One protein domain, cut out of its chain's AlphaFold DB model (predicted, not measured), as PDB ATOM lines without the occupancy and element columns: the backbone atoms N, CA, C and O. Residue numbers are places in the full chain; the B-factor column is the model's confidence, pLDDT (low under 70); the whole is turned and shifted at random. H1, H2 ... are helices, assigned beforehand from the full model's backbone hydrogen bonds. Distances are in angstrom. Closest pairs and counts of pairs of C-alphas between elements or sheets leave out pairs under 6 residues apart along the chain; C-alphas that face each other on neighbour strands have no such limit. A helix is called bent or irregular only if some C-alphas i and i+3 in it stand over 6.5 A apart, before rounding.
ATOM      1  N   LEU A 154      11.026  -7.861  -7.580       91.19
ATOM      2  CA  LEU A 154      11.878  -8.895  -8.164       91.19
ATOM      3  C   LEU A 154      13.372  -8.570  -8.013       91.19
ATOM      4  O   LEU A 154      14.132  -9.424  -7.557       91.19
ATOM      5  N   GLN A 155      13.803  -7.353  -8.362       89.38
ATOM      6  CA  GLN A 155      15.196  -6.923  -8.181       89.38
ATOM      7  C   GLN A 155      15.617  -7.002  -6.708       89.38
ATOM      8  O   GLN A 155      16.682  -7.542  -6.398       89.38
ATOM      9  N   THR A 156      14.757  -6.535  -5.798       83.25
ATOM     10  CA  THR A 156      14.976  -6.623  -4.350       83.25
ATOM     11  C   THR A 156      15.192  -8.069  -3.923       83.25
ATOM     12  O   THR A 156      16.164  -8.356  -3.225       83.25
ATOM     13  N   TYR A 157      14.357  -9.007  -4.382       85.88
ATOM     14  CA  TYR A 157      14.523 -10.421  -4.050       85.88
ATOM     15  C   TYR A 157      15.799 -11.032  -4.652       85.88
ATOM     16  O   TYR A 157      16.506 -11.764  -3.960       85.88
ATOM     17  N   ILE A 158      16.139 -10.730  -5.911       85.81
ATOM     18  CA  ILE A 158      17.354 -11.252  -6.567       85.81
ATOM     19  C   ILE A 158      18.605 -10.910  -5.751       85.81
ATOM     20  O   ILE A 158      19.452 -11.784  -5.543       85.81
ATOM     21  N   VAL A 159      18.682  -9.670  -5.260       78.25
ATOM     22  CA  VAL A 159      19.823  -9.145  -4.499       78.25
ATOM     23  C   VAL A 159      19.803  -9.601  -3.040       78.25
ATOM     24  O   VAL A 159      20.819 -10.062  -2.524       78.25
ATOM     25  N   THR A 160      18.662  -9.477  -2.358       75.69
ATOM     26  CA  THR A 160      18.581  -9.647  -0.894       75.69
ATOM     27  C   THR A 160      18.198 -11.057  -0.456       75.69
ATOM     28  O   THR A 160      18.472 -11.435   0.683       75.69
ATOM     29  N   LYS A 161      17.544 -11.828  -1.335       80.44
ATOM     30  CA  LYS A 161      16.863 -13.095  -1.014       80.44
ATOM     31  C   LYS A 161      15.810 -12.953   0.102       80.44
ATOM     32  O   LYS A 161      15.498 -13.924   0.785       80.44
ATOM     33  N   GLN A 162      15.272 -11.746   0.307       76.25
ATOM     34  CA  GLN A 162      14.212 -11.441   1.275       76.25
ATOM     35  C   GLN A 162      12.919 -11.036   0.561       76.25
ATOM     36  O   GLN A 162      12.955 -10.607  -0.587       76.25
ATOM     37  N   ASN A 163      11.785 -11.147   1.262       82.94
ATOM     38  CA  ASN A 163      10.445 -10.813   0.755       82.94
ATOM     39  C   ASN A 163      10.028 -11.632  -0.484       82.94
ATOM     40  O   ASN A 163       9.492 -11.091  -1.448       82.94
ATOM     41  N   GLU A 164      10.251 -12.954  -0.453       89.62
ATOM     42  CA  GLU A 164       9.851 -13.877  -1.534       89.62
ATOM     43  C   GLU A 164       8.371 -13.727  -1.908       89.62
ATOM     44  O   GLU A 164       8.039 -13.655  -3.086       89.62
ATOM     45  N   GLU A 165       7.491 -13.631  -0.906       92.25
ATOM     46  CA  GLU A 165       6.040 -13.507  -1.100       92.25
ATOM     47  C   GLU A 165       5.675 -12.275  -1.943       92.25
ATOM     48  O   GLU A 165       4.863 -12.379  -2.860       92.25
ATOM     49  N   GLU A 166       6.336 -11.139  -1.701       91.94
ATOM     50  CA  GLU A 166       6.115  -9.893  -2.444       91.94
ATOM     51  C   GLU A 166       6.587 -10.016  -3.901       91.94
ATOM     52  O   GLU A 166       5.905  -9.568  -4.824       91.94
ATOM     53  N   ALA A 167       7.727 -10.674  -4.137       91.31
ATOM     54  CA  ALA A 167       8.222 -10.937  -5.487       91.31
ATOM     55  C   ALA A 167       7.307 -11.904  -6.262       91.31
ATOM     56  O   ALA A 167       7.051 -11.698  -7.449       91.31
ATOM     57  N   VAL A 168       6.784 -12.937  -5.593       96.38
ATOM     58  CA  VAL A 168       5.835 -13.900  -6.174       96.38
ATOM     59  C   VAL A 168       4.527 -13.214  -6.567       96.38
ATOM     60  O   VAL A 168       4.075 -13.381  -7.703       96.38
ATOM     61  N   GLU A 169       3.944 -12.414  -5.671       96.44
ATOM     62  CA  GLU A 169       2.719 -11.655  -5.946       96.44
ATOM     63  C   GLU A 169       2.938 -10.646  -7.083       96.44
ATOM     64  O   GLU A 169       2.116 -10.522  -7.994       96.44
ATOM     65  N   TYR A 170       4.090  -9.971  -7.096       95.94
ATOM     66  CA  TYR A 170       4.454  -9.049  -8.166       95.94
ATOM     67  C   TYR A 170       4.520  -9.737  -9.541       95.94
ATOM     68  O   TYR A 170       3.940  -9.235 -10.505       95.94
ATOM     69  N   LEU A 171       5.149 -10.915  -9.641       96.31
ATOM     70  CA  LEU A 171       5.201 -11.689 -10.889       96.31
ATOM     71  C   LEU A 171       3.810 -12.158 -11.348       96.31
ATOM     72  O   LEU A 171       3.521 -12.140 -12.549       96.31
ATOM     73  N   GLN A 172       2.922 -12.520 -10.419       96.12
ATOM     74  CA  GLN A 172       1.523 -12.830 -10.742       96.12
ATOM     75  C   GLN A 172       0.784 -11.604 -11.286       96.12
ATOM     76  O   GLN A 172       0.075 -11.706 -12.288       96.12
ATOM     77  N   ASN A 173       1.021 -10.425 -10.705       95.44
ATOM     78  CA  ASN A 173       0.460  -9.156 -11.176       95.44
ATOM     79  C   ASN A 173       0.976  -8.742 -12.569       95.44
ATOM     80  O   ASN A 173       0.293  -8.005 -13.286       95.44
ATOM     81  N   LEU A 174       2.138  -9.247 -13.005       94.25
ATOM     82  CA  LEU A 174       2.607  -9.116 -14.395       94.25
ATOM     83  C   LEU A 174       1.868 -10.046 -15.380       94.25
ATOM     84  O   LEU A 174       2.023  -9.899 -16.595       94.25
ATOM     85  N   GLY A 175       1.042 -10.969 -14.879       92.81
ATOM     86  CA  GLY A 175       0.195 -11.869 -15.665       92.81
ATOM     87  C   GLY A 175       0.711 -13.306 -15.782       92.81
ATOM     88  O   GLY A 175       0.181 -14.066 -16.597       92.81
ATOM     89  N   LEU A 176       1.742 -13.688 -15.022       94.44
ATOM     90  CA  LEU A 176       2.213 -15.075 -14.938       94.44
ATOM     91  C   LEU A 176       1.262 -15.896 -14.058       94.44
ATOM     92  O   LEU A 176       0.877 -15.457 -12.978       94.44
ATOM     93  N   LYS A 177       0.891 -17.107 -14.497       92.50
ATOM     94  CA  LYS A 177      -0.046 -17.957 -13.738       92.50
ATOM     95  C   LYS A 177       0.506 -18.403 -12.383       92.50
ATOM     96  O   LYS A 177      -0.224 -18.410 -11.396       92.50
ATOM     97  N   ASP A 178       1.779 -18.782 -12.349       95.94
ATOM     98  CA  ASP A 178       2.472 -19.245 -11.148       95.94
ATOM     99  C   ASP A 178       3.699 -18.358 -10.904       95.94
ATOM    100  O   ASP A 178       4.722 -18.474 -11.587       95.94
ATOM    101  N   GLY A 179       3.578 -17.438  -9.942       96.12
ATOM    102  CA  GLY A 179       4.650 -16.507  -9.595       96.12
ATOM    103  C   GLY A 179       5.852 -17.194  -8.954       96.12
ATOM    104  O   GLY A 179       6.977 -16.746  -9.155       96.12
ATOM    105  N   LYS A 180       5.650 -18.312  -8.242       96.81
ATOM    106  CA  LYS A 180       6.741 -19.052  -7.599       96.81
ATOM    107  C   LYS A 180       7.560 -19.819  -8.628       96.81
ATOM    108  O   LYS A 180       8.787 -19.765  -8.600       96.81
ATOM    109  N   TRP A 181       6.888 -20.485  -9.564       97.56
ATOM    110  CA  TRP A 181       7.547 -21.085 -10.721       97.56
ATOM    111  C   TRP A 181       8.344 -20.035 -11.505       97.56
ATOM    112  O   TRP A 181       9.530 -20.237 -11.759       97.56
ATOM    113  N   ALA A 182       7.728 -18.894 -11.827       97.00
ATOM    114  CA  ALA A 182       8.394 -17.848 -12.593       97.00
ATOM    115  C   ALA A 182       9.613 -17.273 -11.857       97.00
ATOM    116  O   ALA A 182      10.659 -17.070 -12.473       97.00
ATOM    117  N   LEU A 183       9.501 -17.069 -10.541       97.12
ATOM    118  CA  LEU A 183      10.614 -16.625  -9.712       97.12
ATOM    119  C   LEU A 183      11.780 -17.614  -9.787       97.12
ATOM    120  O   LEU A 183      12.905 -17.199 -10.047       97.12
ATOM    121  N   ASN A 184      11.518 -18.916  -9.640       96.88
ATOM    122  CA  ASN A 184      12.553 -19.947  -9.745       96.88
ATOM    123  C   ASN A 184      13.246 -19.939 -11.116       96.88
ATOM    124  O   ASN A 184      14.473 -19.939 -11.170       96.88
ATOM    125  N   VAL A 185      12.480 -19.848 -12.208       97.00
ATOM    126  CA  VAL A 185      13.031 -19.790 -13.575       97.00
ATOM    127  C   VAL A 185      13.912 -18.553 -13.781       97.00
ATOM    128  O   VAL A 185      14.952 -18.633 -14.433       97.00
ATOM    129  N   ILE A 186      13.543 -17.401 -13.212       96.62
ATOM    130  CA  ILE A 186      14.380 -16.193 -13.265       96.62
ATOM    131  C   ILE A 186      15.650 -16.390 -12.431       96.62
ATOM    132  O   ILE A 186      16.744 -16.068 -12.886       96.62
ATOM    133  N   LEU A 187      15.532 -16.940 -11.222       95.19
ATOM    134  CA  LEU A 187      16.668 -17.141 -10.323       95.19
ATOM    135  C   LEU A 187      17.714 -18.105 -10.872       95.19
ATOM    136  O   LEU A 187      18.884 -17.939 -10.548       95.19
ATOM    137  N   GLU A 188      17.338 -19.079 -11.695       96.50
ATOM    138  CA  GLU A 188      18.298 -19.955 -12.376       96.50
ATOM    139  C   GLU A 188      19.310 -19.171 -13.227       96.50
ATOM    140  O   GLU A 188      20.471 -19.566 -13.291       96.50
ATOM    141  N   ILE A 189      18.912 -18.028 -13.799       96.12
ATOM    142  CA  ILE A 189      19.818 -17.121 -14.523       96.12
ATOM    143  C   ILE A 189      20.827 -16.492 -13.546       96.12
ATOM    144  O   ILE A 189      22.030 -16.483 -13.789       96.12
ATOM    145  N   PHE A 190      20.353 -16.005 -12.399       93.44
ATOM    146  CA  PHE A 190      21.186 -15.311 -11.403       93.44
ATOM    147  C   PHE A 190      21.970 -16.248 -10.473       93.44
ATOM    148  O   PHE A 190      22.866 -15.804  -9.759       93.44
ATOM    149  N   ASN A 191      21.639 -17.537 -10.461       91.06
ATOM    150  CA  ASN A 191      22.325 -18.572  -9.690       91.06
ATOM    151  C   ASN A 191      23.203 -19.471 -10.581       91.06
ATOM    152  O   ASN A 191      23.733 -20.477 -10.108       91.06
ATOM    153  N   ASN A 192      23.349 -19.145 -11.868       92.88
ATOM    154  CA  ASN A 192      24.193 -19.897 -12.784       92.88
ATOM    155  C   ASN A 192      25.689 -19.657 -12.478       92.88
ATOM    156  O   ASN A 192      26.071 -18.512 -12.225       92.88
ATOM    157  N   PRO A 193      26.562 -20.684 -12.541       90.62
ATOM    158  CA  PRO A 193      28.011 -20.516 -12.400       90.62
ATOM    159  C   PRO A 193      28.601 -19.380 -13.247       90.62
ATOM    160  O   PRO A 193      29.418 -18.610 -12.746       90.62
ATOM    161  N   GLU A 194      28.141 -19.222 -14.488       90.25
ATOM    162  CA  GLU A 194      28.630 -18.200 -15.421       90.25
ATOM    163  C   GLU A 194      28.275 -16.779 -14.971       90.25
ATOM    164  O   GLU A 194      29.074 -15.860 -15.147       90.25
ATOM    165  N   TYR A 195      27.133 -16.595 -14.300       89.62
ATOM    166  CA  TYR A 195      26.767 -15.310 -13.699       89.62
ATOM    167  C   TYR A 195      27.739 -14.911 -12.577       89.62
ATOM    168  O   TYR A 195      28.109 -13.742 -12.449       89.62
ATOM    169  N   PHE A 196      28.206 -15.871 -11.772       87.31
ATOM    170  CA  PHE A 196      29.157 -15.584 -10.693       87.31
ATOM    171  C   PHE A 196      30.546 -15.182 -11.203       87.31
ATOM    172  O   PHE A 196      31.264 -14.488 -10.481       87.31
ATOM    173  N   LEU A 197      30.903 -15.575 -12.431       88.19
ATOM    174  CA  LEU A 197      32.152 -15.189 -13.093       88.19
ATOM    175  C   LEU A 197      32.133 -13.756 -13.649       88.19
ATOM    176  O   LEU A 197      33.182 -13.250 -14.048       88.19
ATOM    177  N   LEU A 198      30.966 -13.108 -13.695       86.44
ATOM    178  CA  LEU A 198      30.833 -11.726 -14.147       86.44
ATOM    179  C   LEU A 198      31.444 -10.746 -13.138       86.44
ATOM    180  O   LEU A 198      31.414 -10.959 -11.923       86.44
ATOM    181  N   SER A 199      31.949  -9.625 -13.646       85.00
ATOM    182  CA  SER A 199      32.337  -8.485 -12.818       85.00
ATOM    183  C   SER A 199      31.117  -7.844 -12.149       85.00
ATOM    184  O   SER A 199      29.988  -7.947 -12.628       85.00
ATOM    185  N   GLU A 200      31.329  -7.113 -11.055       77.69
ATOM    186  CA  GLU A 200      30.236  -6.406 -10.370       77.69
ATOM    187  C   GLU A 200      29.544  -5.372 -11.273       77.69
ATOM    188  O   GLU A 200      28.326  -5.215 -11.215       77.69
ATOM    189  N   LYS A 201      30.290  -4.727 -12.184       82.50
ATOM    190  CA  LYS A 201      29.713  -3.831 -13.199       82.50
ATOM    191  C   LYS A 201      28.719  -4.578 -14.093       82.50
ATOM    192  O   LYS A 201      27.615  -4.097 -14.314       82.50
ATOM    193  N   GLU A 202      29.098  -5.753 -14.584       87.06
ATOM    194  CA  GLU A 202      28.253  -6.586 -15.445       87.06
ATOM    195  C   GLU A 202      27.020  -7.118 -14.702       87.06
ATOM    196  O   GLU A 202      25.910  -7.066 -15.232       87.06
ATOM    197  N   LYS A 203      27.179  -7.561 -13.449       86.94
ATOM    198  CA  LYS A 203      26.047  -7.970 -12.600       86.94
ATOM    199  C   LYS A 203      25.051  -6.827 -12.407       86.94
ATOM    200  O   LYS A 203      23.849  -7.035 -12.568       86.94
ATOM    201  N   ASN A 204      25.545  -5.617 -12.140       84.62
ATOM    202  CA  ASN A 204      24.711  -4.422 -12.019       84.62
ATOM    203  C   ASN A 204      23.989  -4.090 -13.331       84.62
ATOM    204  O   ASN A 204      22.799  -3.791 -13.291       84.62
ATOM    205  N   SER A 205      24.646  -4.218 -14.488       89.12
ATOM    206  CA  SER A 205      23.999  -4.022 -15.794       89.12
ATOM    207  C   SER A 205      22.854  -5.012 -16.045       89.12
ATOM    208  O   SER A 205      21.801  -4.614 -16.542       89.12
ATOM    209  N   LEU A 206      23.018  -6.294 -15.686       91.12
ATOM    210  CA  LEU A 206      21.930  -7.282 -15.781       91.12
ATOM    211  C   LEU A 206      20.791  -6.970 -14.808       91.12
ATOM    212  O   LEU A 206      19.622  -7.070 -15.182       91.12
ATOM    213  N   LEU A 207      21.120  -6.572 -13.576       89.00
ATOM    214  CA  LEU A 207      20.126  -6.198 -12.577       89.00
ATOM    215  C   LEU A 207      19.327  -4.966 -13.021       89.00
ATOM    216  O   LEU A 207      18.100  -4.987 -12.954       89.00
ATOM    217  N   ASP A 208      19.995  -3.927 -13.520       89.25
ATOM    218  CA  ASP A 208      19.377  -2.704 -14.046       89.25
ATOM    219  C   ASP A 208      18.485  -2.986 -15.272       89.25
ATOM    220  O   ASP A 208      17.567  -2.215 -15.560       89.25
ATOM    221  N   TYR A 209      18.704  -4.103 -15.976       92.69
ATOM    222  CA  TYR A 209      17.873  -4.518 -17.105       92.69
ATOM    223  C   TYR A 209      16.571  -5.235 -16.699       92.69
ATOM    224  O   TYR A 209      15.628  -5.270 -17.493       92.69
ATOM    225  N   ILE A 210      16.463  -5.767 -15.475       93.69
ATOM    226  CA  ILE A 210      15.274  -6.511 -15.012       93.69
ATOM    227  C   ILE A 210      13.938  -5.787 -15.280       93.69
ATOM    228  O   ILE A 210      13.036  -6.437 -15.808       93.69
ATOM    229  N   PRO A 211      13.777  -4.471 -15.042       92.44
ATOM    230  CA  PRO A 211      12.519  -3.778 -15.333       92.44
ATOM    231  C   PRO A 211      12.122  -3.824 -16.820       92.44
ATOM    232  O   PRO A 211      10.938  -3.891 -17.154       92.44
ATOM    233  N   ASN A 212      13.099  -3.838 -17.735       92.50
ATOM    234  CA  ASN A 212      12.826  -4.024 -19.160       92.50
ATOM    235  C   ASN A 212      12.396  -5.462 -19.458       92.50
ATOM    236  O   ASN A 212      11.473  -5.663 -20.246       92.50
ATOM    237  N   LEU A 213      13.006  -6.463 -18.816       94.12
ATOM    238  CA  LEU A 213      12.550  -7.852 -18.924       94.12
ATOM    239  C   LEU A 213      11.107  -8.004 -18.410       94.12
ATOM    240  O   LEU A 213      10.282  -8.613 -19.086       94.12
ATOM    241  N   GLU A 214      10.768  -7.396 -17.270       94.81
ATOM    242  CA  GLU A 214       9.409  -7.382 -16.707       94.81
ATOM    243  C   GLU A 214       8.385  -6.774 -17.678       94.81
ATOM    244  O   GLU A 214       7.283  -7.309 -17.842       94.81
ATOM    245  N   LYS A 215       8.758  -5.695 -18.378       94.00
ATOM    246  CA  LYS A 215       7.931  -5.102 -19.435       94.00
ATOM    247  C   LYS A 215       7.668  -6.099 -20.571       94.00
ATOM    248  O   LYS A 215       6.511  -6.289 -20.943       94.00
ATOM    249  N   HIS A 216       8.700  -6.784 -21.065       93.88
ATOM    250  CA  HIS A 216       8.547  -7.803 -22.112       93.88
ATOM    251  C   HIS A 216       7.698  -8.995 -21.646       93.88
ATOM    252  O   HIS A 216       6.871  -9.495 -22.408       93.88
ATOM    253  N   ILE A 217       7.837  -9.420 -20.383       94.81
ATOM    254  CA  ILE A 217       6.971 -10.445 -19.780       94.81
ATOM    255  C   ILE A 217       5.517  -9.974 -19.815       94.81
ATOM    256  O   ILE A 217       4.642 -10.713 -20.258       94.81
ATOM    257  N   LYS A 218       5.239  -8.737 -19.391       93.38
ATOM    258  CA  LYS A 218       3.876  -8.194 -19.359       93.38
ATOM    259  C   LYS A 218       3.250  -8.100 -20.753       93.38
ATOM    260  O   LYS A 218       2.060  -8.386 -20.897       93.38
ATOM    261  N   GLU A 219       4.037  -7.721 -21.757       90.81
ATOM    262  CA  GLU A 219       3.608  -7.553 -23.151       90.81
ATOM    263  C   GLU A 219       3.528  -8.880 -23.929       90.81
ATOM    264  O   GLU A 219       2.901  -8.929 -24.987       90.81
ATOM    265  N   SER A 220       4.114  -9.971 -23.422       91.56
ATOM    266  CA  SER A 220       4.092 -11.262 -24.113       91.56
ATOM    267  C   SER A 220       2.707 -11.935 -24.079       91.56
ATOM    268  O   SER A 220       2.132 -12.107 -22.998       91.56
ATOM    269  N   PRO A 221       2.174 -12.399 -25.230       87.81
ATOM    270  CA  PRO A 221       0.944 -13.194 -25.275       87.81
ATOM    271  C   PRO A 221       1.060 -14.537 -24.541       87.81
ATOM    272  O   PRO A 221       0.084 -15.019 -23.968       87.81
ATOM    273  N   ASP A 222       2.255 -15.133 -24.550       90.56
ATOM    274  CA  ASP A 222       2.582 -16.378 -23.852       90.56
ATOM    275  C   ASP A 222       3.797 -16.140 -22.953       90.56
ATOM    276  O   ASP A 222       4.957 -16.266 -23.357       90.56
ATOM    277  N   ARG A 223       3.505 -15.698 -21.730       93.69
ATOM    278  CA  ARG A 223       4.499 -15.217 -20.767       93.69
ATOM    279  C   ARG A 223       5.390 -16.344 -20.270       93.69
ATOM    280  O   ARG A 223       6.593 -16.150 -20.123       93.69
ATOM    281  N   GLU A 224       4.809 -17.519 -20.045       93.38
ATOM    282  CA  GLU A 224       5.535 -18.676 -19.541       93.38
ATOM    283  C   GLU A 224       6.511 -19.220 -20.589       93.38
ATOM    284  O   GLU A 224       7.686 -19.398 -20.278       93.38
ATOM    285  N   SER A 225       6.077 -19.403 -21.842       92.62
ATOM    286  CA  SER A 225       6.980 -19.845 -22.917       92.62
ATOM    287  C   SER A 225       8.086 -18.824 -23.194       92.62
ATOM    288  O   SER A 225       9.241 -19.211 -23.357       92.62
ATOM    289  N   PHE A 226       7.765 -17.523 -23.181       95.31
ATOM    290  CA  PHE A 226       8.773 -16.464 -23.299       95.31
ATOM    291  C   PHE A 226       9.829 -16.567 -22.194       95.31
ATOM    292  O   PHE A 226      11.023 -16.575 -22.488       95.31
ATOM    293  N   LEU A 227       9.402 -16.705 -20.936       96.25
ATOM    294  CA  LEU A 227      10.319 -16.789 -19.805       96.25
ATOM    295  C   LEU A 227      11.194 -18.052 -19.855       96.25
ATOM    296  O   LEU A 227      12.396 -17.966 -19.614       96.25
ATOM    297  N   ILE A 228      10.619 -19.199 -20.235       95.62
ATOM    298  CA  ILE A 228      11.369 -20.445 -20.472       95.62
ATOM    299  C   ILE A 228      12.437 -20.227 -21.546       95.62
ATOM    300  O   ILE A 228      13.575 -20.657 -21.384       95.62
ATOM    301  N   ASN A 229      12.085 -19.560 -22.644       95.81
ATOM    302  CA  ASN A 229      13.013 -19.316 -23.738       95.81
ATOM    303  C   ASN A 229      14.141 -18.364 -23.332       95.81
ATOM    304  O   ASN A 229      15.296 -18.642 -23.643       95.81
ATOM    305  N   VAL A 230      13.841 -17.290 -22.597       96.69
ATOM    306  CA  VAL A 230      14.875 -16.402 -22.041       96.69
ATOM    307  C   VAL A 230      15.807 -17.191 -21.122       96.69
ATOM    308  O   VAL A 230      17.019 -17.153 -21.317       96.69
ATOM    309  N   ASN A 231      15.261 -17.966 -20.181       96.62
ATOM    310  CA  ASN A 231      16.058 -18.812 -19.294       96.62
ATOM    311  C   ASN A 231      16.975 -19.763 -20.080       96.62
ATOM    312  O   ASN A 231      18.174 -19.760 -19.829       96.62
ATOM    313  N   LYS A 232      16.465 -20.482 -21.088       95.44
ATOM    314  CA  LYS A 232      17.279 -21.377 -21.929       95.44
ATOM    315  C   LYS A 232      18.450 -20.667 -22.588       95.44
ATOM    316  O   LYS A 232      19.557 -21.196 -22.594       95.44
ATOM    317  N   LEU A 233      18.227 -19.477 -23.141       95.00
ATOM    318  CA  LEU A 233      19.301 -18.721 -23.782       95.00
ATOM    319  C   LEU A 233      20.422 -18.390 -22.794       95.00
ATOM    320  O   LEU A 233      21.593 -18.557 -23.122       95.00
ATOM    321  N   PHE A 234      20.082 -17.959 -21.580       95.00
ATOM    322  CA  PHE A 234      21.081 -17.635 -20.564       95.00
ATOM    323  C   PHE A 234      21.723 -18.883 -19.953       95.00
ATOM    324  O   PHE A 234      22.942 -18.972 -19.890       95.00
ATOM    325  N   VAL A 235      20.923 -19.848 -19.506       94.06
ATOM    326  CA  VAL A 235      21.376 -20.991 -18.705       94.06
ATOM    327  C   VAL A 235      22.011 -22.081 -19.563       94.06
ATOM    328  O   VAL A 235      23.100 -22.539 -19.230       94.06
ATOM    329  N   GLU A 236      21.359 -22.490 -20.654       92.94
ATOM    330  CA  GLU A 236      21.902 -23.504 -21.572       92.94
ATOM    331  C   GLU A 236      22.838 -22.860 -22.605       92.94
ATOM    332  O   GLU A 236      23.939 -23.353 -22.837       92.94
ATOM    333  N   GLY A 237      22.416 -21.734 -23.193       91.00
ATOM    334  CA  GLY A 237      23.141 -21.063 -24.276       91.00
ATOM    335  C   GLY A 237      24.317 -20.189 -23.831       91.00
ATOM    336  O   GLY A 237      25.069 -19.714 -24.677       91.00
ATOM    337  N   ASN A 238      24.479 -19.953 -22.526       91.69
ATOM    338  CA  ASN A 238      25.529 -19.113 -21.947       91.69
ATOM    339  C   ASN A 238      25.664 -17.719 -22.605       91.69
ATOM    340  O   ASN A 238      26.767 -17.207 -22.811       91.69
ATOM    341  N   ILE A 239      24.546 -17.062 -22.943       92.50
ATOM    342  CA  ILE A 239      24.595 -15.776 -23.665       92.50
ATOM    343  C   ILE A 239      24.999 -14.569 -22.804       92.50
ATOM    344  O   ILE A 239      24.977 -13.457 -23.322       92.50
ATOM    345  N   TYR A 240      25.355 -14.726 -21.521       93.12
ATOM    346  CA  TYR A 240      25.561 -13.601 -20.587       93.12
ATOM    347  C   TYR A 240      26.453 -12.501 -21.170       93.12
ATOM    348  O   TYR A 240      26.044 -11.344 -21.227       93.12
ATOM    349  N   ARG A 241      27.647 -12.858 -21.659       90.12
ATOM    350  CA  ARG A 241      28.615 -11.890 -22.206       90.12
ATOM    351  C   ARG A 241      28.146 -11.256 -23.512       90.12
ATOM    352  O   ARG A 241      28.336 -10.060 -23.705       90.12
ATOM    353  N   LEU A 242      27.515 -12.037 -24.389       89.69
ATOM    354  CA  LEU A 242      26.922 -11.530 -25.628       89.69
ATOM    355  C   LEU A 242      25.811 -10.521 -25.315       89.69
ATOM    356  O   LEU A 242      25.783  -9.434 -25.884       89.69
ATOM    357  N   PHE A 243      24.924 -10.867 -24.383       92.06
ATOM    358  CA  PHE A 243      23.806 -10.030 -23.967       92.06
ATOM    359  C   PHE A 243      24.289  -8.744 -23.294       92.06
ATOM    360  O   PHE A 243      23.824  -7.664 -23.634       92.06
ATOM    361  N   LEU A 244      25.275  -8.836 -22.401       91.94
ATOM    362  CA  LEU A 244      25.921  -7.687 -21.762       91.94
ATOM    363  C   LEU A 244      26.617  -6.769 -22.768       91.94
ATOM    364  O   LEU A 244      26.419  -5.556 -22.743       91.94
ATOM    365  N   SER A 245      27.378  -7.343 -23.700       89.62
ATOM    366  CA  SER A 245      28.001  -6.580 -24.781       89.62
ATOM    367  C   SER A 245      26.949  -5.878 -25.647       89.62
ATOM    368  O   SER A 245      27.130  -4.715 -26.020       89.62
ATOM    369  N   ALA A 246      25.825  -6.546 -25.922       89.56
ATOM    370  CA  ALA A 246      24.697  -5.973 -26.647       89.56
ATOM    371  C   ALA A 246      24.004  -4.850 -25.857       89.56
ATOM    372  O   ALA A 246      23.669  -3.826 -26.450       89.56
ATOM    373  N   LEU A 247      23.840  -4.987 -24.537       90.00
ATOM    374  CA  LEU A 247      23.287  -3.936 -23.676       90.00
ATOM    375  C   LEU A 247      24.123  -2.652 -23.732       90.00
ATOM    376  O   LEU A 247      23.557  -1.566 -23.820       90.00
ATOM    377  N   GLU A 248      25.452  -2.770 -23.713       86.06
ATOM    378  CA  GLU A 248      26.347  -1.608 -23.732       86.06
ATOM    379  C   GLU A 248      26.462  -0.964 -25.122       86.06
ATOM    380  O   GLU A 248      26.551   0.258 -25.229       86.06
ATOM    381  N   ASN A 249      26.467  -1.769 -26.192       83.00
ATOM    382  CA  ASN A 249      26.891  -1.303 -27.517       83.00
ATOM    383  C   ASN A 249      25.785  -1.309 -28.585       83.00
ATOM    384  O   ASN A 249      25.946  -0.676 -29.630       83.00
ATOM    385  N   LYS A 250      24.687  -2.054 -28.387       84.62
ATOM    386  CA  LYS A 250      23.671  -2.293 -29.426       84.62
ATOM    387  C   LYS A 250      22.319  -2.734 -28.845       84.62
ATOM    388  O   LYS A 250      21.933  -3.895 -28.977       84.62
ATOM    389  N   SER A 251      21.551  -1.797 -28.286       83.44
ATOM    390  CA  SER A 251      20.224  -2.074 -27.698       83.44
ATOM    391  C   SER A 251      19.273  -2.828 -28.637       83.44
ATOM    392  O   SER A 251      18.577  -3.742 -28.208       83.44
ATOM    393  N   SER A 252      19.322  -2.549 -29.944       85.50
ATOM    394  CA  SER A 252      18.502  -3.248 -30.943       85.50
ATOM    395  C   SER A 252      18.770  -4.758 -31.022       85.50
ATOM    396  O   SER A 252      17.911  -5.507 -31.477       85.50
ATOM    397  N   LEU A 253      19.973  -5.216 -30.653       87.81
ATOM    398  CA  LEU A 253      20.313  -6.641 -30.624       87.81
ATOM    399  C   LEU A 253      19.672  -7.332 -29.418       87.81
ATOM    400  O   LEU A 253      19.201  -8.456 -29.552       87.81
ATOM    401  N   VAL A 254      19.601  -6.651 -28.273       90.56
ATOM    402  CA  VAL A 254      18.894  -7.150 -27.087       90.56
ATOM    403  C   VAL A 254      17.413  -7.343 -27.397       90.56
ATOM    404  O   VAL A 254      16.881  -8.431 -27.178       90.56
ATOM    405  N   ASP A 255      16.780  -6.331 -27.996       88.50
ATOM    406  CA  ASP A 255      15.377  -6.414 -28.409       88.50
ATOM    407  C   ASP A 255      15.156  -7.561 -29.405       88.50
ATOM    408  O   ASP A 255      14.179  -8.297 -29.304       88.50
ATOM    409  N   PHE A 256      16.091  -7.775 -30.336       88.81
ATOM    410  CA  PHE A 256      16.016  -8.880 -31.292       88.81
ATOM    411  C   PHE A 256      16.156 -10.261 -30.629       88.81
ATOM    412  O   PHE A 256      15.399 -11.171 -30.962       88.81
ATOM    413  N   ILE A 257      17.075 -10.424 -29.667       91.56
ATOM    414  CA  ILE A 257      17.231 -11.664 -28.885       91.56
ATOM    415  C   ILE A 257      15.929 -11.985 -28.140       91.56
ATOM    416  O   ILE A 257      15.446 -13.121 -28.190       91.56
ATOM    417  N   LEU A 258      15.340 -10.988 -27.475       92.38
ATOM    418  CA  LEU A 258      14.082 -11.168 -26.754       92.38
ATOM    419  C   LEU A 258      12.906 -11.426 -27.696       92.38
ATOM    420  O   LEU A 258      12.060 -12.264 -27.385       92.38
ATOM    421  N   GLU A 259      12.870 -10.789 -28.864       89.62
ATOM    422  CA  GLU A 259      11.842 -11.050 -29.871       89.62
ATOM    423  C   GLU A 259      11.919 -12.496 -30.384       89.62
ATOM    424  O   GLU A 259      10.893 -13.159 -30.521       89.62
ATOM    425  N   ILE A 260      13.116 -13.058 -30.583       90.06
ATOM    426  CA  ILE A 260      13.267 -14.484 -30.928       90.06
ATOM    427  C   ILE A 260      12.735 -15.367 -29.798       90.06
ATOM    428  O   ILE A 260      11.935 -16.268 -30.056       90.06
ATOM    429  N   ALA A 261      13.115 -15.083 -28.548       92.62
ATOM    430  CA  ALA A 261      12.625 -15.827 -27.387       92.62
ATOM    431  C   ALA A 261      11.094 -15.742 -27.244       92.62
ATOM    432  O   ALA A 261      10.442 -16.711 -26.851       92.62
ATOM    433  N   LYS A 262      10.492 -14.607 -27.603       91.56
ATOM    434  CA  LYS A 262       9.038 -14.404 -27.596       91.56
ATOM    435  C   LYS A 262       8.352 -15.192 -28.711       91.56
ATOM    436  O   LYS A 262       7.302 -15.805 -28.498       91.56
ATOM    437  N   THR A 263       8.947 -15.227 -29.898       88.19
ATOM    438  CA  THR A 263       8.276 -15.695 -31.118       88.19
ATOM    439  C   THR A 263       8.552 -17.146 -31.493       88.19
ATOM    440  O   THR A 263       7.713 -17.750 -32.161       88.19
ATOM    441  N   SER A 264       9.677 -17.734 -31.078       90.44
ATOM    442  CA  SER A 264      10.125 -19.013 -31.637       90.44
ATOM    443  C   SER A 264      10.801 -19.939 -30.621       90.44
ATOM    444  O   SER A 264      12.013 -19.868 -30.418       90.44
ATOM    445  N   ASP A 265      10.068 -20.943 -30.134       91.31
ATOM    446  CA  ASP A 265      10.656 -21.991 -29.283       91.31
ATOM    447  C   ASP A 265      11.637 -22.863 -30.079       91.31
ATOM    448  O   ASP A 265      12.640 -23.324 -29.538       91.31
ATOM    449  N   TYR A 266      11.385 -23.085 -31.377       89.19
ATOM    450  CA  TYR A 266      12.248 -23.914 -32.222       89.19
ATOM    451  C   TYR A 266      13.663 -23.342 -32.327       89.19
ATOM    452  O   TYR A 266      14.627 -24.026 -31.986       89.19
ATOM    453  N   ILE A 267      13.785 -22.082 -32.755       89.62
ATOM    454  CA  ILE A 267      15.085 -21.415 -32.873       89.62
ATOM    455  C   ILE A 267      15.756 -21.290 -31.514       89.62
ATOM    456  O   ILE A 267      16.922 -21.657 -31.416       89.62
ATOM    457  N   THR A 268      15.033 -20.871 -30.467       92.44
ATOM    458  CA  THR A 268      15.602 -20.794 -29.117       92.44
ATOM    459  C   THR A 268      16.203 -22.128 -28.678       92.44
ATOM    460  O   THR A 268      17.333 -22.142 -28.208       92.44
ATOM    461  N   ASN A 269      15.510 -23.248 -28.898       90.88
ATOM    462  CA  ASN A 269      16.021 -24.575 -28.547       90.88
ATOM    463  C   ASN A 269      17.252 -25.003 -29.362       90.88
ATOM    464  O   ASN A 269      18.030 -25.826 -28.884       90.88
ATOM    465  N   ILE A 270      17.394 -24.539 -30.607       89.38
ATOM    466  CA  ILE A 270      18.568 -24.855 -31.430       89.38
ATOM    467  C   ILE A 270      19.764 -24.047 -30.953       89.38
ATOM    468  O   ILE A 270      20.819 -24.624 -30.707       89.38
ATOM    469  N   ILE A 271      19.595 -22.731 -30.806       90.19
ATOM    470  CA  ILE A 271      20.698 -21.845 -30.434       90.19
ATOM    471  C   ILE A 271      21.136 -22.092 -28.986       90.19
ATOM    472  O   ILE A 271      22.329 -22.127 -28.723       90.19
ATOM    473  N   SER A 272      20.215 -22.384 -28.058       91.50
ATOM    474  CA  SER A 272      20.570 -22.638 -26.652       91.50
ATOM    475  C   SER A 272      21.437 -23.882 -26.451       91.50
ATOM    476  O   SER A 272      22.139 -23.980 -25.453       91.50
ATOM    477  N   LYS A 273      21.406 -24.835 -27.387       89.75
ATOM    478  CA  LYS A 273      22.158 -26.095 -27.297       89.75
ATOM    479  C   LYS A 273      23.495 -26.063 -28.024       89.75
ATOM    480  O   LYS A 273      24.239 -27.039 -27.950       89.75
ATOM    481  N   ASP A 274      23.772 -24.996 -28.764       86.94
ATOM    482  CA  ASP A 274      24.919 -24.914 -29.654       86.94
ATOM    483  C   ASP A 274      25.491 -23.492 -29.655       86.94
ATOM    484  O   ASP A 274      25.020 -22.598 -30.362       86.94
ATOM    485  N   THR A 275      26.532 -23.291 -28.845       81.00
ATOM    486  CA  THR A 275      27.171 -21.985 -28.641       81.00
ATOM    487  C   THR A 275      27.773 -21.413 -29.922       81.00
ATOM    488  O   THR A 275      27.751 -20.204 -30.114       81.00
ATOM    489  N   GLU A 276      28.250 -22.256 -30.844       81.12
ATOM    490  CA  GLU A 276      28.755 -21.770 -32.135       81.12
ATOM    491  C   GLU A 276      27.615 -21.163 -32.962       81.12
ATOM    492  O   GLU A 276      27.784 -20.127 -33.599       81.12
ATOM    493  N   VAL A 277      26.423 -21.768 -32.924       83.50
ATOM    494  CA  VAL A 277      25.250 -21.243 -33.638       83.50
ATOM    495  C   VAL A 277      24.794 -19.904 -33.047       83.50
ATOM    496  O   VAL A 277      24.352 -19.043 -33.806       83.50
ATOM    497  N   ILE A 278      24.939 -19.685 -31.734       81.94
ATOM    498  CA  ILE A 278      24.708 -18.376 -31.092       81.94
ATOM    499  C   ILE A 278      25.644 -17.309 -31.667       81.94
ATOM    500  O   ILE A 278      25.183 -16.222 -32.025       81.94
ATOM    501  N   ASP A 279      26.932 -17.625 -31.808       77.94
ATOM    502  CA  ASP A 279      27.902 -16.696 -32.389       77.94
ATOM    503  C   ASP A 279      27.532 -16.353 -33.838       77.94
ATOM    504  O   ASP A 279      27.544 -15.183 -34.225       77.94
ATOM    505  N   PHE A 280      27.105 -17.331 -34.643       76.50
ATOM    506  CA  PHE A 280      26.596 -17.061 -35.993       76.50
ATOM    507  C   PHE A 280      25.319 -16.214 -35.985       76.50
ATOM    508  O   PHE A 280      25.186 -15.302 -36.800       76.50
ATOM    509  N   ALA A 281      24.394 -16.502 -35.070       74.75
ATOM    510  CA  ALA A 281      23.099 -15.841 -34.977       74.75
ATOM    511  C   ALA A 281      23.210 -14.345 -34.650       74.75
ATOM    512  O   ALA A 281      22.437 -13.543 -35.174       74.75
ATOM    513  N   PHE A 282      24.155 -13.972 -33.784       75.81
ATOM    514  CA  PHE A 282      24.193 -12.632 -33.193       75.81
ATOM    515  C   PHE A 282      25.480 -11.840 -33.465       75.81
ATOM    516  O   PHE A 282      25.561 -10.668 -33.087       75.81
ATOM    517  N   SER A 283      26.463 -12.417 -34.162       68.94
ATOM    518  CA  SER A 283      27.640 -11.675 -34.633       68.94
ATOM    519  C   SER A 283      27.347 -10.816 -35.870       68.94
ATOM    520  O   SER A 283      26.450 -11.086 -36.667       68.94
ATOM    521  N   SER A 284      28.176  -9.790 -36.092       55.91
ATOM    522  CA  SER A 284      28.125  -8.911 -37.276       55.91
ATOM    523  C   SER A 284      28.334  -9.641 -38.616       55.91
ATOM    524  O   SER A 284      28.091  -9.066 -39.676       55.91
ATOM    525  N   SER A 285      28.805 -10.888 -38.575       55.78
ATOM    526  CA  SER A 285      29.053 -11.776 -39.718       55.78
ATOM    527  C   SER A 285      27.841 -12.620 -40.133       55.78
ATOM    528  O   SER A 285      27.887 -13.231 -41.203       55.78
ATOM    529  N   GLY A 286      26.777 -12.657 -39.323       63.75
ATOM    530  CA  GLY A 286      25.579 -13.466 -39.547       63.75
ATOM    531  C   GLY A 286      24.770 -13.001 -40.757       63.75
ATOM    532  O   GLY A 286      23.819 -12.235 -40.631       63.75
ATOM    533  N   ARG A 287      25.148 -13.464 -41.951       82.75
ATOM    534  CA  ARG A 287      24.352 -13.320 -43.177       82.75
ATOM    535  C   ARG A 287      23.707 -14.662 -43.531       82.75
ATOM    536  O   ARG A 287      24.355 -15.690 -43.341       82.75
ATOM    537  N   PRO A 288      22.482 -14.686 -44.081       89.38
ATOM    538  CA  PRO A 288      21.882 -15.933 -44.539       89.38
ATOM    539  C   PRO A 288      22.743 -16.581 -45.629       89.38
ATOM    540  O   PRO A 288      23.239 -15.893 -46.523       89.38
ATOM    541  N   LEU A 289      22.891 -17.903 -45.556       93.00
ATOM    542  CA  LEU A 289      23.555 -18.709 -46.580       93.00
ATOM    543  C   LEU A 289      22.536 -19.014 -47.680       93.00
ATOM    544  O   LEU A 289      21.526 -19.665 -47.412       93.00
ATOM    545  N   ILE A 290      22.755 -18.504 -48.893       94.44
ATOM    546  CA  ILE A 290      21.707 -18.504 -49.930       94.44
ATOM    547  C   ILE A 290      21.904 -19.558 -51.020       94.44
ATOM    548  O   ILE A 290      20.925 -19.996 -51.634       94.44
ATOM    549  N   ASP A 291      23.145 -19.962 -51.275       94.88
ATOM    550  CA  ASP A 291      23.508 -20.791 -52.418       94.88
ATOM    551  C   ASP A 291      24.621 -21.804 -52.102       94.88
ATOM    552  O   ASP A 291      25.196 -21.835 -51.014       94.88
ATOM    553  N   GLU A 292      24.927 -22.650 -53.088       95.94
ATOM    554  CA  GLU A 292      25.954 -23.692 -52.990       95.94
ATOM    555  C   GLU A 292      27.340 -23.133 -52.628       95.94
ATOM    556  O   GLU A 292      28.092 -23.790 -51.909       95.94
ATOM    557  N   LYS A 293      27.681 -21.912 -53.059       95.81
ATOM    558  CA  LYS A 293      28.977 -21.299 -52.747       95.81
ATOM    559  C   LYS A 293      29.064 -20.938 -51.268       95.81
ATOM    560  O   LYS A 293      30.098 -21.189 -50.646       95.81
ATOM    561  N   ASP A 294      28.002 -20.364 -50.713       95.06
ATOM    562  CA  ASP A 294      27.916 -20.077 -49.283       95.06
ATOM    563  C   ASP A 294      27.968 -21.366 -48.451       95.06
ATOM    564  O   ASP A 294      28.731 -21.437 -47.488       95.06
ATOM    565  N   PHE A 295      27.233 -22.409 -48.854       96.50
ATOM    566  CA  PHE A 295      27.227 -23.694 -48.148       96.50
ATOM    567  C   PHE A 295      28.592 -24.383 -48.160       96.50
ATOM    568  O   PHE A 295      29.031 -24.876 -47.125       96.50
ATOM    569  N   LEU A 296      29.291 -24.390 -49.299       96.19
ATOM    570  CA  LEU A 296      30.641 -24.953 -49.399       96.19
ATOM    571  C   LEU A 296      31.646 -24.181 -48.545       96.19
ATOM    572  O   LEU A 296      32.489 -24.792 -47.886       96.19
ATOM    573  N   LYS A 297      31.554 -22.846 -48.545       93.69
ATOM    574  CA  LYS A 297      32.406 -22.002 -47.707       93.69
ATOM    575  C   LYS A 297      32.194 -22.336 -46.235       93.69
ATOM    576  O   LYS A 297      33.173 -22.576 -45.537       93.69
ATOM    577  N   GLU A 298      30.948 -22.394 -45.782       92.56
ATOM    578  CA  GLU A 298      30.646 -22.699 -44.385       92.56
ATOM    579  C   GLU A 298      31.062 -24.129 -44.012       92.56
ATOM    580  O   GLU A 298      31.753 -24.342 -43.020       92.56
ATOM    581  N   LEU A 299      30.759 -25.111 -44.868       94.12
ATOM    582  CA  LEU A 299      31.148 -26.507 -44.655       94.12
ATOM    583  C   LEU A 299      32.669 -26.686 -44.526       94.12
ATOM    584  O   LEU A 299      33.111 -27.563 -43.793       94.12
ATOM    585  N   SER A 300      33.468 -25.852 -45.201       92.56
ATOM    586  CA  SER A 300      34.935 -25.879 -45.091       92.56
ATOM    587  C   SER A 300      35.478 -25.342 -43.760       92.56
ATOM    588  O   SER A 300      36.620 -25.631 -43.407       92.56
ATOM    589  N   ILE A 301      34.676 -24.561 -43.028       91.19
ATOM    590  CA  ILE A 301      35.040 -23.967 -41.735       91.19
ATOM    591  C   ILE A 301      34.652 -24.905 -40.582       91.19
ATOM    592  O   ILE A 301      35.332 -24.924 -39.554       91.19
ATOM    593  N   ILE A 302      33.597 -25.708 -40.757       90.56
ATOM    594  CA  ILE A 302      33.113 -26.670 -39.760       90.56
ATOM    595  C   ILE A 302      34.173 -27.755 -39.504       90.56
ATOM    596  O   ILE A 302      34.514 -28.547 -40.383       90.56
ATOM    597  N   LYS A 303      34.671 -27.824 -38.265       89.19
ATOM    598  CA  LYS A 303      35.756 -28.729 -37.839       89.19
ATOM    599  C   LYS A 303      35.232 -30.062 -37.293       89.19
ATOM    600  O   LYS A 303      35.533 -30.428 -36.160       89.19
ATOM    601  N   LEU A 304      34.444 -30.783 -38.088       90.06
ATOM    602  CA  LEU A 304      33.960 -32.125 -37.743       90.06
ATOM    603  C   LEU A 304      34.584 -33.176 -38.669       90.06
ATOM    604  O   LEU A 304      34.591 -33.007 -39.886       90.06
ATOM    605  N   GLU A 305      35.107 -34.263 -38.088       89.69
ATOM    606  CA  GLU A 305      35.732 -35.357 -38.849       89.69
ATOM    607  C   GLU A 305      34.703 -36.152 -39.668       89.69
ATOM    608  O   GLU A 305      34.954 -36.515 -40.820       89.69
ATOM    609  N   ASP A 306      33.525 -36.406 -39.089       93.81
ATOM    610  CA  ASP A 306      32.424 -37.071 -39.780       93.81
ATOM    611  C   ASP A 306      31.724 -36.082 -40.725       93.81
ATOM    612  O   ASP A 306      31.107 -35.098 -40.307       93.81
ATOM    613  N   LYS A 307      31.801 -36.363 -42.032       93.75
ATOM    614  CA  LYS A 307      31.209 -35.520 -43.080       93.75
ATOM    615  C   LYS A 307      29.691 -35.379 -42.952       93.75
ATOM    616  O   LYS A 307      29.155 -34.337 -43.320       93.75
ATOM    617  N   LEU A 308      28.982 -36.403 -42.476       96.25
ATOM    618  CA  LEU A 308      27.530 -36.341 -42.306       96.25
ATOM    619  C   LEU A 308      27.165 -35.460 -41.110       96.25
ATOM    620  O   LEU A 308      26.204 -34.697 -41.192       96.25
ATOM    621  N   ASP A 309      27.933 -35.520 -40.023       96.19
ATOM    622  CA  ASP A 309      27.748 -34.609 -38.890       96.19
ATOM    623  C   ASP A 309      28.114 -33.162 -39.254       96.19
ATOM    624  O   ASP A 309      27.386 -32.244 -38.875       96.19
ATOM    625  N   ALA A 310      29.122 -32.948 -40.106       96.06
ATOM    626  CA  ALA A 310      29.393 -31.633 -40.691       96.06
ATOM    627  C   ALA A 310      28.196 -31.092 -41.501       96.06
ATOM    628  O   ALA A 310      27.828 -29.925 -41.358       96.06
ATOM    629  N   LEU A 311      27.523 -31.938 -42.294       97.44
ATOM    630  CA  LEU A 311      26.297 -31.553 -43.010       97.44
ATOM    631  C   LEU A 311      25.127 -31.248 -42.062       97.44
ATOM    632  O   LEU A 311      24.350 -30.331 -42.330       97.44
ATOM    633  N   ARG A 312      24.993 -31.977 -40.945       96.06
ATOM    634  CA  ARG A 312      23.975 -31.688 -39.918       96.06
ATOM    635  C   ARG A 312      24.226 -30.338 -39.254       96.06
ATOM    636  O   ARG A 312      23.288 -29.553 -39.109       96.06
ATOM    637  N   LYS A 313      25.481 -30.041 -38.916       94.25
ATOM    638  CA  LYS A 313      25.883 -28.742 -38.366       94.25
ATOM    639  C   LYS A 313      25.613 -27.608 -39.357       94.25
ATOM    640  O   LYS A 313      24.960 -26.631 -38.994       94.25
ATOM    641  N   LEU A 314      26.009 -27.778 -40.622       95.12
ATOM    642  CA  LEU A 314      25.706 -26.832 -41.699       95.12
ATOM    643  C   LEU A 314      24.199 -26.578 -41.810       95.12
ATOM    644  O   LEU A 314      23.775 -25.426 -41.897       95.12
ATOM    645  N   LYS A 315      23.384 -27.643 -41.774       95.25
ATOM    646  CA  LYS A 315      21.927 -27.519 -41.829       95.25
ATOM    647  C   LYS A 315      21.394 -26.644 -40.696       95.25
ATOM    648  O   LYS A 315      20.612 -25.737 -40.970       95.25
ATOM    649  N   LYS A 316      21.819 -26.891 -39.450       93.25
ATOM    650  CA  LYS A 316      21.406 -26.083 -38.289       93.25
ATOM    651  C   LYS A 316      21.755 -24.607 -38.481       93.25
ATOM    652  O   LYS A 316      20.887 -23.758 -38.303       93.25
ATOM    653  N   ILE A 317      22.998 -24.312 -38.873       92.62
ATOM    654  CA  ILE A 317      23.483 -22.939 -39.084       92.62
ATOM    655  C   ILE A 317      22.653 -22.242 -40.169       92.62
ATOM    656  O   ILE A 317      22.131 -21.150 -39.948       92.62
ATOM    657  N   ALA A 318      22.474 -22.888 -41.324       93.56
ATOM    658  CA  ALA A 318      21.725 -22.330 -42.444       93.56
ATOM    659  C   ALA A 318      20.240 -22.092 -42.106       93.56
ATOM    660  O   ALA A 318      19.695 -21.045 -42.460       93.56
ATOM    661  N   GLU A 319      19.591 -23.024 -41.395       92.88
ATOM    662  CA  GLU A 319      18.206 -22.865 -40.929       92.88
ATOM    663  C   GLU A 319      18.069 -21.687 -39.960       92.88
ATOM    664  O   GLU A 319      17.174 -20.858 -40.134       92.88
ATOM    665  N   VAL A 320      18.966 -21.579 -38.975       92.44
ATOM    666  CA  VAL A 320      18.940 -20.478 -38.004       92.44
ATOM    667  C   VAL A 320      19.153 -19.141 -38.703       92.44
ATOM    668  O   VAL A 320      18.306 -18.261 -38.580       92.44
ATOM    669  N   LEU A 321      20.205 -18.995 -39.510       92.06
ATOM    670  CA  LEU A 321      20.488 -17.739 -40.213       92.06
ATOM    671  C   LEU A 321      19.363 -17.340 -41.180       92.06
ATOM    672  O   LEU A 321      19.008 -16.164 -41.258       92.06
ATOM    673  N   GLY A 322      18.762 -18.307 -41.882       93.19
ATOM    674  CA  GLY A 322      17.615 -18.057 -42.756       93.19
ATOM    675  C   GLY A 322      16.385 -17.554 -41.995       93.19
ATOM    676  O   GLY A 322      15.707 -16.633 -42.450       93.19
ATOM    677  N   VAL A 323      16.106 -18.117 -40.817       91.94
ATOM    678  CA  VAL A 323      14.974 -17.690 -39.980       91.94
ATOM    679  C   VAL A 323      15.229 -16.344 -39.306       91.94
ATOM    680  O   VAL A 323      14.315 -15.527 -39.210       91.94
ATOM    681  N   LEU A 324      16.457 -16.069 -38.874       90.19
ATOM    682  CA  LEU A 324      16.812 -14.760 -38.325       90.19
ATOM    683  C   LEU A 324      16.672 -13.662 -39.380       90.19
ATOM    684  O   LEU A 324      16.095 -12.614 -39.094       90.19
ATOM    685  N   ASP A 325      17.106 -13.923 -40.617       91.06
ATOM    686  CA  ASP A 325      16.880 -13.016 -41.746       91.06
ATOM    687  C   ASP A 325      15.381 -12.829 -42.036       91.06
ATOM    688  O   ASP A 325      14.935 -11.703 -42.273       91.06
ATOM    689  N   TYR A 326      14.582 -13.898 -41.948       91.88
ATOM    690  CA  TYR A 326      13.125 -13.810 -42.039       91.88
ATOM    691  C   TYR A 326      12.557 -12.855 -40.974       91.88
ATOM    692  O   TYR A 326      11.852 -11.908 -41.329       91.88
ATOM    693  N   PHE A 327      12.902 -13.040 -39.695       87.88
ATOM    694  CA  PHE A 327      12.413 -12.197 -38.598       87.88
ATOM    695  C   PHE A 327      12.862 -10.741 -38.725       87.88
ATOM    696  O   PHE A 327      12.035  -9.831 -38.621       87.88
ATOM    697  N   ALA A 328      14.143 -10.513 -39.020       86.44
ATOM    698  CA  ALA A 328      14.706  -9.175 -39.183       86.44
ATOM    699  C   ALA A 328      13.980  -8.371 -40.274       86.44
ATOM    700  O   ALA A 328      13.830  -7.157 -40.157       86.44
ATOM    701  N   ASN A 329      13.466  -9.048 -41.307       86.81
ATOM    702  CA  ASN A 329      12.788  -8.431 -42.444       86.81
ATOM    703  C   ASN A 329      11.251  -8.497 -42.375       86.81
ATOM    704  O   ASN A 329      10.586  -8.226 -43.382       86.81
ATOM    705  N   ILE A 330      10.653  -8.811 -41.216       85.00
ATOM    706  CA  ILE A 330       9.184  -8.837 -41.064       85.00
ATOM    707  C   ILE A 330       8.551  -7.485 -41.419       85.00
ATOM    708  O   ILE A 330       7.524  -7.452 -42.100       85.00
ATOM    709  N   LYS A 331       9.181  -6.382 -40.996       80.75
ATOM    710  CA  LYS A 331       8.667  -5.016 -41.186       80.75
ATOM    711  C   LYS A 331       9.127  -4.347 -42.486       80.75
ATOM    712  O   LYS A 331       8.492  -3.393 -42.919       80.75
ATOM    713  N   PHE A 332      10.217  -4.817 -43.093       79.75
ATOM    714  CA  PHE A 332      10.879  -4.109 -44.198       79.75
ATOM    715  C   PHE A 332      10.550  -4.677 -45.579       79.75
ATOM    716  O   PHE A 332      10.537  -3.934 -46.556       79.75
ATOM    717  N   TYR A 333      10.335  -5.991 -45.689       84.44
ATOM    718  CA  TYR A 333      10.146  -6.664 -46.976       84.44
ATOM    719  C   TYR A 333       8.686  -7.059 -47.178       84.44
ATOM    720  O   TYR A 333       7.962  -7.337 -46.218       84.44
ATOM    721  N   SER A 334       8.266  -7.151 -48.446       92.25
ATOM    722  CA  SER A 334       6.953  -7.708 -48.763       92.25
ATOM    723  C   SER A 334       6.868  -9.168 -48.285       92.25
ATOM    724  O   SER A 334       7.863  -9.901 -48.373       92.25
ATOM    725  N   PRO A 335       5.697  -9.627 -47.802       91.94
ATOM    726  CA  PRO A 335       5.525 -11.009 -47.353       91.94
ATOM    727  C   PRO A 335       5.919 -12.047 -48.416       91.94
ATOM    728  O   PRO A 335       6.580 -13.032 -48.096       91.94
ATOM    729  N   VAL A 336       5.614 -11.784 -49.694       94.12
ATOM    730  CA  VAL A 336       6.021 -12.637 -50.825       94.12
ATOM    731  C   VAL A 336       7.542 -12.755 -50.915       94.12
ATOM    732  O   VAL A 336       8.064 -13.864 -50.999       94.12
ATOM    733  N   ALA A 337       8.261 -11.627 -50.907       93.94
ATOM    734  CA  ALA A 337       9.714 -11.618 -51.062       93.94
ATOM    735  C   ALA A 337      10.406 -12.318 -49.888       93.94
ATOM    736  O   ALA A 337      11.298 -13.142 -50.096       93.94
TER     737      ALA A 337
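What this domain is: This is residues 154 to 337 of the 621 residues of a protein of Sulfurihydrogenibium azorense (UniProt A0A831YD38). The chain winds in stacked turns of helices: H3, H6, H9 and H12 follow one another in a row, each packing on the next, and H5, H8 and H10 make a looser second row beside it. The helical hairpin H1 and H2 covers the H3 end, and H11 packs on H12 at the other. You will find 184 printed residues with twelve named helices, H1 to H12 in order, no named strand, and the class all helix. The whole is compact, with a radius of gyration of the C-alphas of 18.1 A and spans of 57 by 39 by 29 A.

Where its parts are: Find C-alpha 154 at (11.878, -8.895, -8.164), where H1, residues 154 to 160, begins. Next come H2, residues 164 to 173, H3, residues 179 to 190, 16.7 A long, and H4, residues 193 to 196. H5, residues 200 to 219, was assigned as one helix by its hydrogen bonds but is bent: C-alphas 208 and 211 are 7.1 A apart, and its arms are H5a, residues 200 to 208, and H5b, residues 211 to 219. Then read H6, residues 223 to 235, 18.0 A; H7, residues 240 to 249; H8, residues 251 to 263, 18.4 A; H9, residues 265 to 271; H10, residues 275 to 282; and H11, residues 292 to 301. H12, residues 307 to 328, runs 31.3 A to C-alpha 328 at (14.706, -9.175, -39.183).

How they stand to each other: Start at the hub helices H6 and H9, which touch at C-alphas 229 and 268, 6.1 A apart, at a shallow tilt of 6 degrees, the same way. H3 touches H6 at C-alphas 189 and 235, 5.9 A. H12 touches H9 with residues 316 to 320 alone, closest at C-alphas 320 and 267, 6.5 A, at a steep tilt of 54 degrees. H8 touches H6 at C-alphas 262 and 226, 4.8 A. H7 touches H5a at C-alphas 244 and 202, 6.8 A, while H5b touches H6 only at the corner, and only just, with 3 pairs of C-alphas within 8 A. H4 is near H6. H10 touches H12 at C-alphas 277 and 317, 6.0 A, and H11 touches H12 at C-alphas 299 and 314, 6.2 A. The hairpin H1 and H2 closes to 5.0 A at C-alphas 154 and 167; H2 touches H3 at C-alphas 168 and 179, 4.5 A. Every O i to N i+4 pair is within hydrogen-bond range in H1, H2, H5a, H5b, H6, H7, H8, H9, H10 and H12, but 6 of 8 are in H3 and 5 of 6 in H11; H4 is too short for such a pair.

The domain as a whole: The C-alphas farthest apart, Asn 163 and Lys 293, are 57.6 A apart. The printed part has no cut and no long link. Look at residues 283 to 286 for pLDDT under 70.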